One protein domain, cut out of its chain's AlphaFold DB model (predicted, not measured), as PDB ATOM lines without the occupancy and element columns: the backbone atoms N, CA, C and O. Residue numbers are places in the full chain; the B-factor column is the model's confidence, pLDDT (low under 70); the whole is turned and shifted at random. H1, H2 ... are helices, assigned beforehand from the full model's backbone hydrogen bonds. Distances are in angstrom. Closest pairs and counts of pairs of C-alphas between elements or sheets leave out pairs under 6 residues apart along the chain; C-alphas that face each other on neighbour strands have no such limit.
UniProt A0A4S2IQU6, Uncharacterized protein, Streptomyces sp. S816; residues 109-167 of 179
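This is residues 109 to 167 of the 179 residues of an uncharacterized protein of Streptomyces sp. S816 (UniProt A0A4S2IQU6). A helical hairpin, H3 and H4, makes one side of this small domain, and the short helix H2 lies between H4 and H1, linking the hairpin to H1 on the other side. H1 and H2 cross near their middles, while H3 packs on the first part of H4, residues 152 to 159. The printed part has 59 residues with four named helices, H1, H2, H3 and H4 in that order along the chain, and no named strand; the class is all helix. The whole is compact, with a radius of gyration of the C-alphas of 10.6 A, and its C-alphas span 28 by 27 by 17 A along the three main axes.

The longest helix is H4, residues 152 to 167. It touches H3, residues 136 to 147, with residues 152 to 159 alone; the closest C-alphas, those of Ala 142 and Val 155, are 6.0 A apart. H3 and H4 form a helical hairpin at a shallow tilt of 25 degrees, opposite ways. H4 also touches H2, residues 125 to 132, with the closest C-alphas, those of Met 130 and Leu 156, 6.4 A apart. H2 and H4 run the same way at a steep tilt of 52 degrees. H2 touches H1, residues 109 to 120, where the closest C-alphas, those of Leu 115 and Ala 128, are 4.5 A apart. The lines of H1 and H2 are only just about perpendicular, at 72 degrees. H1 and H3 are close but not clearly touching, with the closest C-alphas, those of Ala 112 and Val 143, 7.1 A apart. H2 and H3 are also close but not clearly touching, with the closest C-alphas, those of Phe 131 and Met 139, 6.7 A apart. H1 and H4 are apart. Every backbone O i to N i+4 pair is within hydrogen-bond range in H1, H2 and H3, and 11 of 12 are in H4.

H4 begins at C-alpha 152, (-15.561, 23.748, -40.463), and ends at C-alpha 167, (-2.798, 5.838, -35.366), 22.6 A away. H3, residues 136 to 147, is 16.8 A from first to last C-alpha. H2, residues 125 to 132, is 10.8 A long by the same measure. H1 begins at C-alpha 109, (-14.485, 22.464, -53.049), and is 16.1 A from first to last C-alpha.

The two C-alphas farthest apart, those of Val 110 and Thr 167, are 28.9 A apart. The printed part has no cut, and its three links, H1 to H2, H2 to H3 and H3 to H4, are tight. The mean pLDDT of the printed part is 79.5, and the model's confidence is under 70 at residues 109 to 113, 117 to 118, 120 to 124 and 165 to 167.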
ATOM      1  N   MET A 109     -15.882  22.898 -53.023       63.28
ATOM      2  CA  MET A 109     -14.485  22.464 -53.049       63.28
ATOM      3  C   MET A 109     -13.514  23.636 -53.033       63.28
ATOM      4  O   MET A 109     -12.388  23.435 -52.614       63.28
ATOM      5  N   VAL A 110     -13.939  24.858 -53.381       63.22
ATOM      6  CA  VAL A 110     -13.069  26.046 -53.347       63.22
ATOM      7  C   VAL A 110     -12.580  26.341 -51.928       63.22
ATOM      8  O   VAL A 110     -11.448  26.766 -51.756       63.22
ATOM      9  N   VAL A 111     -13.386  26.080 -50.892       64.56
ATOM     10  CA  VAL A 111     -12.950  26.281 -49.497       64.56
ATOM     11  C   VAL A 111     -11.984  25.180 -49.054       64.56
ATOM     12  O   VAL A 111     -10.982  25.481 -48.419       64.56
ATOM     13  N   ALA A 112     -12.236  23.922 -49.427       65.62
ATOM     14  CA  ALA A 112     -11.310  22.815 -49.174       65.62
ATOM     15  C   ALA A 112      -9.985  22.994 -49.937       65.62
ATOM     16  O   ALA A 112      -8.910  22.767 -49.394       65.62
ATOM     17  N   GLU A 113     -10.067  23.474 -51.173       68.19
ATOM     18  CA  GLU A 113      -8.948  23.837 -52.027       68.19
ATOM     19  C   GLU A 113      -8.184  25.042 -51.460       68.19
ATOM     20  O   GLU A 113      -6.963  25.006 -51.412       68.19
ATOM     21  N   GLN A 114      -8.859  26.078 -50.956       71.06
ATOM     22  CA  GLN A 114      -8.210  27.218 -50.297       71.06
ATOM     23  C   GLN A 114      -7.546  26.836 -48.976       71.06
ATOM     24  O   GLN A 114      -6.456  27.325 -48.700       71.06
ATOM     25  N   LEU A 115      -8.162  25.963 -48.174       71.19
ATOM     26  CA  LEU A 115      -7.524  25.409 -46.978       71.19
ATOM     27  C   LEU A 115      -6.285  24.602 -47.379       71.19
ATOM     28  O   LEU A 115      -5.203  24.824 -46.847       71.19
ATOM     29  N   TRP A 116      -6.404  23.746 -48.391       70.00
ATOM     30  CA  TRP A 116      -5.294  22.946 -48.896       70.00
ATOM     31  C   TRP A 116      -4.142  23.801 -49.451       70.00
ATOM     32  O   TRP A 116      -3.003  23.659 -49.014       70.00
ATOM     33  N   TRP A 117      -4.413  24.736 -50.364       66.94
ATOM     34  CA  TRP A 117      -3.403  25.653 -50.911       66.94
ATOM     35  C   TRP A 117      -2.865  26.632 -49.872       66.94
ATOM     36  O   TRP A 117      -1.694  27.009 -49.935       66.94
ATOM     37  N   GLY A 118      -3.705  27.038 -48.921       68.88
ATOM     38  CA  GLY A 118      -3.310  27.831 -47.768       68.88
ATOM     39  C   GLY A 118      -2.207  27.128 -46.990       68.88
ATOM     40  O   GLY A 118      -1.178  27.747 -46.731       68.88
ATOM     41  N   GLU A 119      -2.366  25.838 -46.695       70.44
ATOM     42  CA  GLU A 119      -1.334  25.059 -46.004       70.44
ATOM     43  C   GLU A 119      -0.062  24.903 -46.837       70.44
ATOM     44  O   GLU A 119       1.032  25.221 -46.375       70.44
ATOM     45  N   GLN A 120      -0.193  24.515 -48.109       64.38
ATOM     46  CA  GLN A 120       0.965  24.358 -49.003       64.38
ATOM     47  C   GLN A 120       1.762  25.664 -49.174       64.38
ATOM     48  O   GLN A 120       2.958  25.644 -49.463       64.38
ATOM     49  N   GLY A 121       1.102  26.811 -49.004       66.75
ATOM     50  CA  GLY A 121       1.706  28.136 -49.061       66.75
ATOM     51  C   GLY A 121       2.076  28.745 -47.707       66.75
ATOM     52  O   GLY A 121       2.427  29.926 -47.704       66.75
ATOM     53  N   GLY A 122       1.948  28.019 -46.588       67.81
ATOM     54  CA  GLY A 122       2.231  28.512 -45.230       67.81
ATOM     55  C   GLY A 122       1.306  29.641 -44.749       67.81
ATOM     56  O   GLY A 122       1.696  30.455 -43.916       67.81
ATOM     57  N   ARG A 123       0.104  29.747 -45.323       62.62
ATOM     58  CA  ARG A 123      -0.868  30.841 -45.131       62.62
ATOM     59  C   ARG A 123      -2.240  30.376 -44.623       62.62
ATOM     60  O   ARG A 123      -3.135  31.200 -44.471       62.62
ATOM     61  N   GLY A 124      -2.430  29.077 -44.404       68.25
ATOM     62  CA  GLY A 124      -3.745  28.485 -44.146       68.25
ATOM     63  C   GLY A 124      -4.203  28.492 -42.681       68.25
ATOM     64  O   GLY A 124      -5.398  28.345 -42.416       68.25
ATOM     65  N   GLY A 125      -3.282  28.689 -41.734       82.69
ATOM     66  CA  GLY A 125      -3.571  28.646 -40.298       82.69
ATOM     67  C   GLY A 125      -4.064  27.275 -39.813       82.69
ATOM     68  O   GLY A 125      -4.088  26.294 -40.552       82.69
ATOM     69  N   LEU A 126      -4.513  27.212 -38.557       80.94
ATOM     70  CA  LEU A 126      -4.832  25.954 -37.867       80.94
ATOM     71  C   LEU A 126      -5.854  25.063 -38.603       80.94
ATOM     72  O   LEU A 126      -5.728  23.843 -38.601       80.94
ATOM     73  N   LEU A 127      -6.872  25.644 -39.247       80.81
ATOM     74  CA  LEU A 127      -7.883  24.855 -39.967       80.81
ATOM     75  C   LEU A 127      -7.309  24.187 -41.222       80.81
ATOM     76  O   LEU A 127      -7.726  23.083 -41.569       80.81
ATOM     77  N   ALA A 128      -6.362  24.837 -41.892       82.50
ATOM     78  CA  ALA A 128      -5.693  24.284 -43.057       82.50
ATOM     79  C   ALA A 128      -4.739  23.153 -42.669       82.50
ATOM     80  O   ALA A 128      -4.803  22.089 -43.280       82.50
ATOM     81  N   GLU A 129      -3.959  23.337 -41.598       81.69
ATOM     82  CA  GLU A 129      -3.115  22.292 -41.005       81.69
ATOM     83  C   GLU A 129      -3.955  21.062 -40.627       81.69
ATOM     84  O   GLU A 129      -3.650  19.931 -41.011       81.69
ATOM     85  N   MET A 130      -5.068  21.282 -39.918       86.19
ATOM     86  CA  MET A 130      -5.977  20.210 -39.517       86.19
ATOM     87  C   MET A 130      -6.597  19.498 -40.716       86.19
ATOM     88  O   MET A 130      -6.648  18.272 -40.718       86.19
ATOM     89  N   PHE A 131      -7.056  20.238 -41.731       86.19
ATOM     90  CA  PHE A 131      -7.622  19.650 -42.944       86.19
ATOM     91  C   PHE A 131      -6.566  18.853 -43.719       86.19
ATOM     92  O   PHE A 131      -6.845  17.733 -44.139       86.19
ATOM     93  N   ALA A 132      -5.346  19.379 -43.856       83.19
ATOM     94  CA  ALA A 132      -4.251  18.726 -44.566       83.19
ATOM     95  C   ALA A 132      -3.743  17.456 -43.864       83.19
ATOM     96  O   ALA A 132      -3.298  16.520 -44.530       83.19
ATOM     97  N   ALA A 133      -3.856  17.392 -42.535       86.62
ATOM     98  CA  ALA A 133      -3.490  16.222 -41.741       86.62
ATOM     99  C   ALA A 133      -4.493  15.052 -41.849       86.62
ATOM    100  O   ALA A 133      -4.203  13.944 -41.384       86.62
ATOM    101  N   LEU A 134      -5.676  15.266 -42.435       86.44
ATOM    102  CA  LEU A 134      -6.685  14.219 -42.582       86.44
ATOM    103  C   LEU A 134      -6.323  13.215 -43.692       86.44
ATOM    104  O   LEU A 134      -5.764  13.579 -44.725       86.44
ATOM    105  N   PRO A 135      -6.687  11.927 -43.552       85.62
ATOM    106  CA  PRO A 135      -6.640  11.007 -44.684       85.62
ATOM    107  C   PRO A 135      -7.689  11.395 -45.747       85.62
ATOM    108  O   PRO A 135      -8.729  11.949 -45.390       85.62
ATOM    109  N   PRO A 136      -7.512  11.009 -47.029       81.12
ATOM    110  CA  PRO A 136      -8.402  11.421 -48.124       81.12
ATOM    111  C   PRO A 136      -9.897  11.178 -47.866       81.12
ATOM    112  O   PRO A 136     -10.718  12.063 -48.077       81.12
ATOM    113  N   ARG A 137     -10.255  10.018 -47.295       81.06
ATOM    114  CA  ARG A 137     -11.653   9.709 -46.938       81.06
ATOM    115  C   ARG A 137     -12.236  10.646 -45.875       81.06
ATOM    116  O   ARG A 137     -13.429  10.911 -45.888       81.06
ATOM    117  N   ALA A 138     -11.414  11.128 -44.946       88.31
ATOM    118  CA  ALA A 138     -11.857  12.080 -43.931       88.31
ATOM    119  C   ALA A 138     -11.951  13.503 -44.497       88.31
ATOM    120  O   ALA A 138     -12.820  14.255 -44.075       88.31
ATOM    121  N   MET A 139     -11.122  13.861 -45.485       85.75
ATOM    122  CA  MET A 139     -11.288  15.112 -46.234       85.75
ATOM    123  C   MET A 139     -12.619  15.129 -46.997       85.75
ATOM    124  O   MET A 139     -13.345  16.119 -46.929       85.75
ATOM    125  N   GLU A 140     -12.974  14.023 -47.662       83.00
ATOM    126  CA  GLU A 140     -14.285  13.846 -48.308       83.00
ATOM    127  C   GLU A 140     -15.433  14.019 -47.304       83.00
ATOM    128  O   GLU A 140     -16.337  14.825 -47.531       83.00
ATOM    129  N   GLU A 141     -15.364  13.330 -46.159       89.50
ATOM    130  CA  GLU A 141     -16.369  13.443 -45.095       89.50
ATOM    131  C   GLU A 141     -16.478  14.881 -44.566       89.50
ATOM    132  O   GLU A 141     -17.588  15.377 -44.357       89.50
ATOM    133  N   ALA A 142     -15.351  15.578 -44.396       88.50
ATOM    134  CA  ALA A 142     -15.336  16.960 -43.932       88.50
ATOM    135  C   ALA A 142     -16.091  17.890 -44.894       88.50
ATOM    136  O   ALA A 142     -16.909  18.707 -44.463       88.50
ATOM    137  N   VAL A 143     -15.872  17.722 -46.203       83.75
ATOM    138  CA  VAL A 143     -16.583  18.469 -47.248       83.75
ATOM    139  C   VAL A 143     -18.073  18.121 -47.248       83.75
ATOM    140  O   VAL A 143     -18.903  19.029 -47.272       83.75
ATOM    141  N   THR A 144     -18.443  16.839 -47.172       85.25
ATOM    142  CA  THR A 144     -19.855  16.415 -47.127       85.25
ATOM    143  C   THR A 144     -20.594  16.995 -45.921       85.25
ATOM    144  O   THR A 144     -21.702  17.509 -46.062       85.25
ATOM    145  N   ARG A 145     -19.980  16.979 -44.736       87.94
ATOM    146  CA  ARG A 145     -20.570  17.566 -43.523       87.94
ATOM    147  C   ARG A 145     -20.691  19.080 -43.625       87.94
ATOM    148  O   ARG A 145     -21.714  19.653 -43.258       87.94
ATOM    149  N   ARG A 146     -19.695  19.739 -44.223       82.12
ATOM    150  CA  ARG A 146     -19.778  21.175 -44.497       82.12
ATOM    151  C   ARG A 146     -20.938  21.517 -45.432       82.12
ATOM    152  O   ARG A 146     -21.616  22.520 -45.198       82.12
ATOM    153  N   LEU A 147     -21.164  20.700 -46.464       73.38
ATOM    154  CA  LEU A 147     -22.289  20.832 -47.396       73.38
ATOM    155  C   LEU A 147     -23.645  20.679 -46.703       73.38
ATOM    156  O   LEU A 147     -24.598  21.349 -47.085       73.38
ATOM    157  N   ALA A 148     -23.714  19.860 -45.654       81.69
ATOM    158  CA  ALA A 148     -24.894  19.720 -44.804       81.69
ATOM    159  C   ALA A 148     -25.096  20.897 -43.824       81.69
ATOM    160  O   ALA A 148     -26.038  20.884 -43.037       81.69
ATOM    161  N   GLY A 149     -24.237  21.922 -43.874       80.50
ATOM    162  CA  GLY A 149     -24.348  23.137 -43.063       80.50
ATOM    163  C   GLY A 149     -23.502  23.139 -41.791       80.50
ATOM    164  O   GLY A 149     -23.568  24.103 -41.031       80.50
ATOM    165  N   GLU A 150     -22.686  22.111 -41.550       88.62
ATOM    166  CA  GLU A 150     -21.853  22.048 -40.346       88.62
ATOM    167  C   GLU A 150     -20.678  23.041 -40.382       88.62
ATOM    168  O   GLU A 150     -20.185  23.427 -41.443       88.62
ATOM    169  N   VAL A 151     -20.196  23.463 -39.210       85.69
ATOM    170  CA  VAL A 151     -19.105  24.444 -39.093       85.69
ATOM    171  C   VAL A 151     -17.742  23.763 -39.259       85.69
ATOM    172  O   VAL A 151     -17.443  22.797 -38.560       85.69
ATOM    173  N   TRP A 152     -16.881  24.312 -40.128       83.06
ATOM    174  CA  TRP A 152     -15.561  23.748 -40.463       83.06
ATOM    175  C   TRP A 152     -14.708  23.377 -39.249       83.06
ATOM    176  O   TRP A 152     -14.176  22.274 -39.200       83.06
ATOM    177  N   GLN A 153     -14.609  24.269 -38.261       87.19
ATOM    178  CA  GLN A 153     -13.811  24.022 -37.062       87.19
ATOM    179  C   GLN A 153     -14.277  22.769 -36.308       87.19
ATOM    180  O   GLN A 153     -13.466  21.902 -35.998       87.19
ATOM    181  N   GLN A 154     -15.583  22.630 -36.074       88.88
ATOM    182  CA  GLN A 154     -16.141  21.491 -35.338       88.88
ATOM    183  C   GLN A 154     -15.959  20.177 -36.105       88.88
ATOM    184  O   GLN A 154     -15.591  19.158 -35.521       88.88
ATOM    185  N   VAL A 155     -16.183  20.214 -37.421       92.94
ATOM    186  CA  VAL A 155     -16.005  19.059 -38.310       92.94
ATOM    187  C   VAL A 155     -14.550  18.585 -38.299       92.94
ATOM    188  O   VAL A 155     -14.291  17.391 -38.145       92.94
ATOM    189  N   LEU A 156     -13.602  19.515 -38.418       90.56
ATOM    190  CA  LEU A 156     -12.174  19.213 -38.428       90.56
ATOM    191  C   LEU A 156     -11.671  18.719 -37.072       90.56
ATOM    192  O   LEU A 156     -10.932  17.742 -37.027       90.56
ATOM    193  N   GLU A 157     -12.088  19.331 -35.964       91.81
ATOM    194  CA  GLU A 157     -11.703  18.884 -34.618       91.81
ATOM    195  C   GLU A 157     -12.181  17.456 -34.336       91.81
ATOM    196  O   GLU A 157     -11.425  16.638 -33.801       91.81
ATOM    197  N   ASP A 158     -13.415  17.133 -34.723       95.31
ATOM    198  CA  ASP A 158     -13.982  15.795 -34.576       95.31
ATOM    199  C   ASP A 158     -13.249  14.759 -35.445       95.31
ATOM    200  O   ASP A 158     -12.832  13.709 -34.946       95.31
ATOM    201  N   LEU A 159     -13.023  15.056 -36.728       94.00
ATOM    202  CA  LEU A 159     -12.321  14.146 -37.636       94.00
ATOM    203  C   LEU A 159     -10.865  13.931 -37.219       94.00
ATOM    204  O   LEU A 159     -10.413  12.785 -37.135       94.00
ATOM    205  N   THR A 160     -10.145  14.996 -36.871       91.88
ATOM    206  CA  THR A 160      -8.764  14.900 -36.388       91.88
ATOM    207  C   THR A 160      -8.694  14.060 -35.115       91.88
ATOM    208  O   THR A 160      -7.850  13.169 -35.012       91.88
ATOM    209  N   ARG A 161      -9.634  14.238 -34.175       92.38
ATOM    210  CA  ARG A 161      -9.723  13.409 -32.963       92.38
ATOM    211  C   ARG A 161      -9.980  11.936 -33.292       92.38
ATOM    212  O   ARG A 161      -9.283  11.067 -32.766       92.38
ATOM    213  N   ARG A 162     -10.941  11.636 -34.173       91.88
ATOM    214  CA  ARG A 162     -11.275  10.259 -34.586       91.88
ATOM    215  C   ARG A 162     -10.090   9.548 -35.242       91.88
ATOM    216  O   ARG A 162      -9.888   8.352 -35.019       91.88
ATOM    217  N   HIS A 163      -9.297  10.270 -36.026       85.44
ATOM    218  CA  HIS A 163      -8.168   9.700 -36.754       85.44
ATOM    219  C   HIS A 163      -6.868   9.639 -35.939       85.44
ATOM    220  O   HIS A 163      -6.122   8.673 -36.102       85.44
ATOM    221  N   ALA A 164      -6.645  10.555 -34.991       79.94
ATOM    222  CA  ALA A 164      -5.517  10.492 -34.055       79.94
ATOM    223  C   ALA A 164      -5.586   9.269 -33.120       79.94
ATOM    224  O   ALA A 164      -4.576   8.628 -32.836       79.94
ATOM    225  N   VAL A 165      -6.790   8.874 -32.687       67.56
ATOM    226  CA  VAL A 165      -6.989   7.667 -31.857       67.56
ATOM    227  C   VAL A 165      -6.648   6.383 -32.627       67.56
ATOM    228  O   VAL A 165      -6.260   5.374 -32.038       67.56
ATOM    229  N   ARG A 166      -6.759   6.408 -33.958       59.25
ATOM    230  CA  ARG A 166      -6.572   5.230 -34.813       59.25
ATOM    231  C   ARG A 166      -5.104   4.944 -35.134       59.25
ATOM    232  O   ARG A 166      -4.758   3.788 -35.351       59.25
ATOM    233  N   THR A 167      -4.248   5.965 -35.135       58.84
ATOM    234  CA  THR A 167      -2.798   5.838 -35.366       58.84
ATOM    235  C   THR A 167      -2.015   5.473 -34.100       58.84
ATOM    236  O   THR A 167      -0.880   5.017 -34.194       58.84
TER     237      THR A 167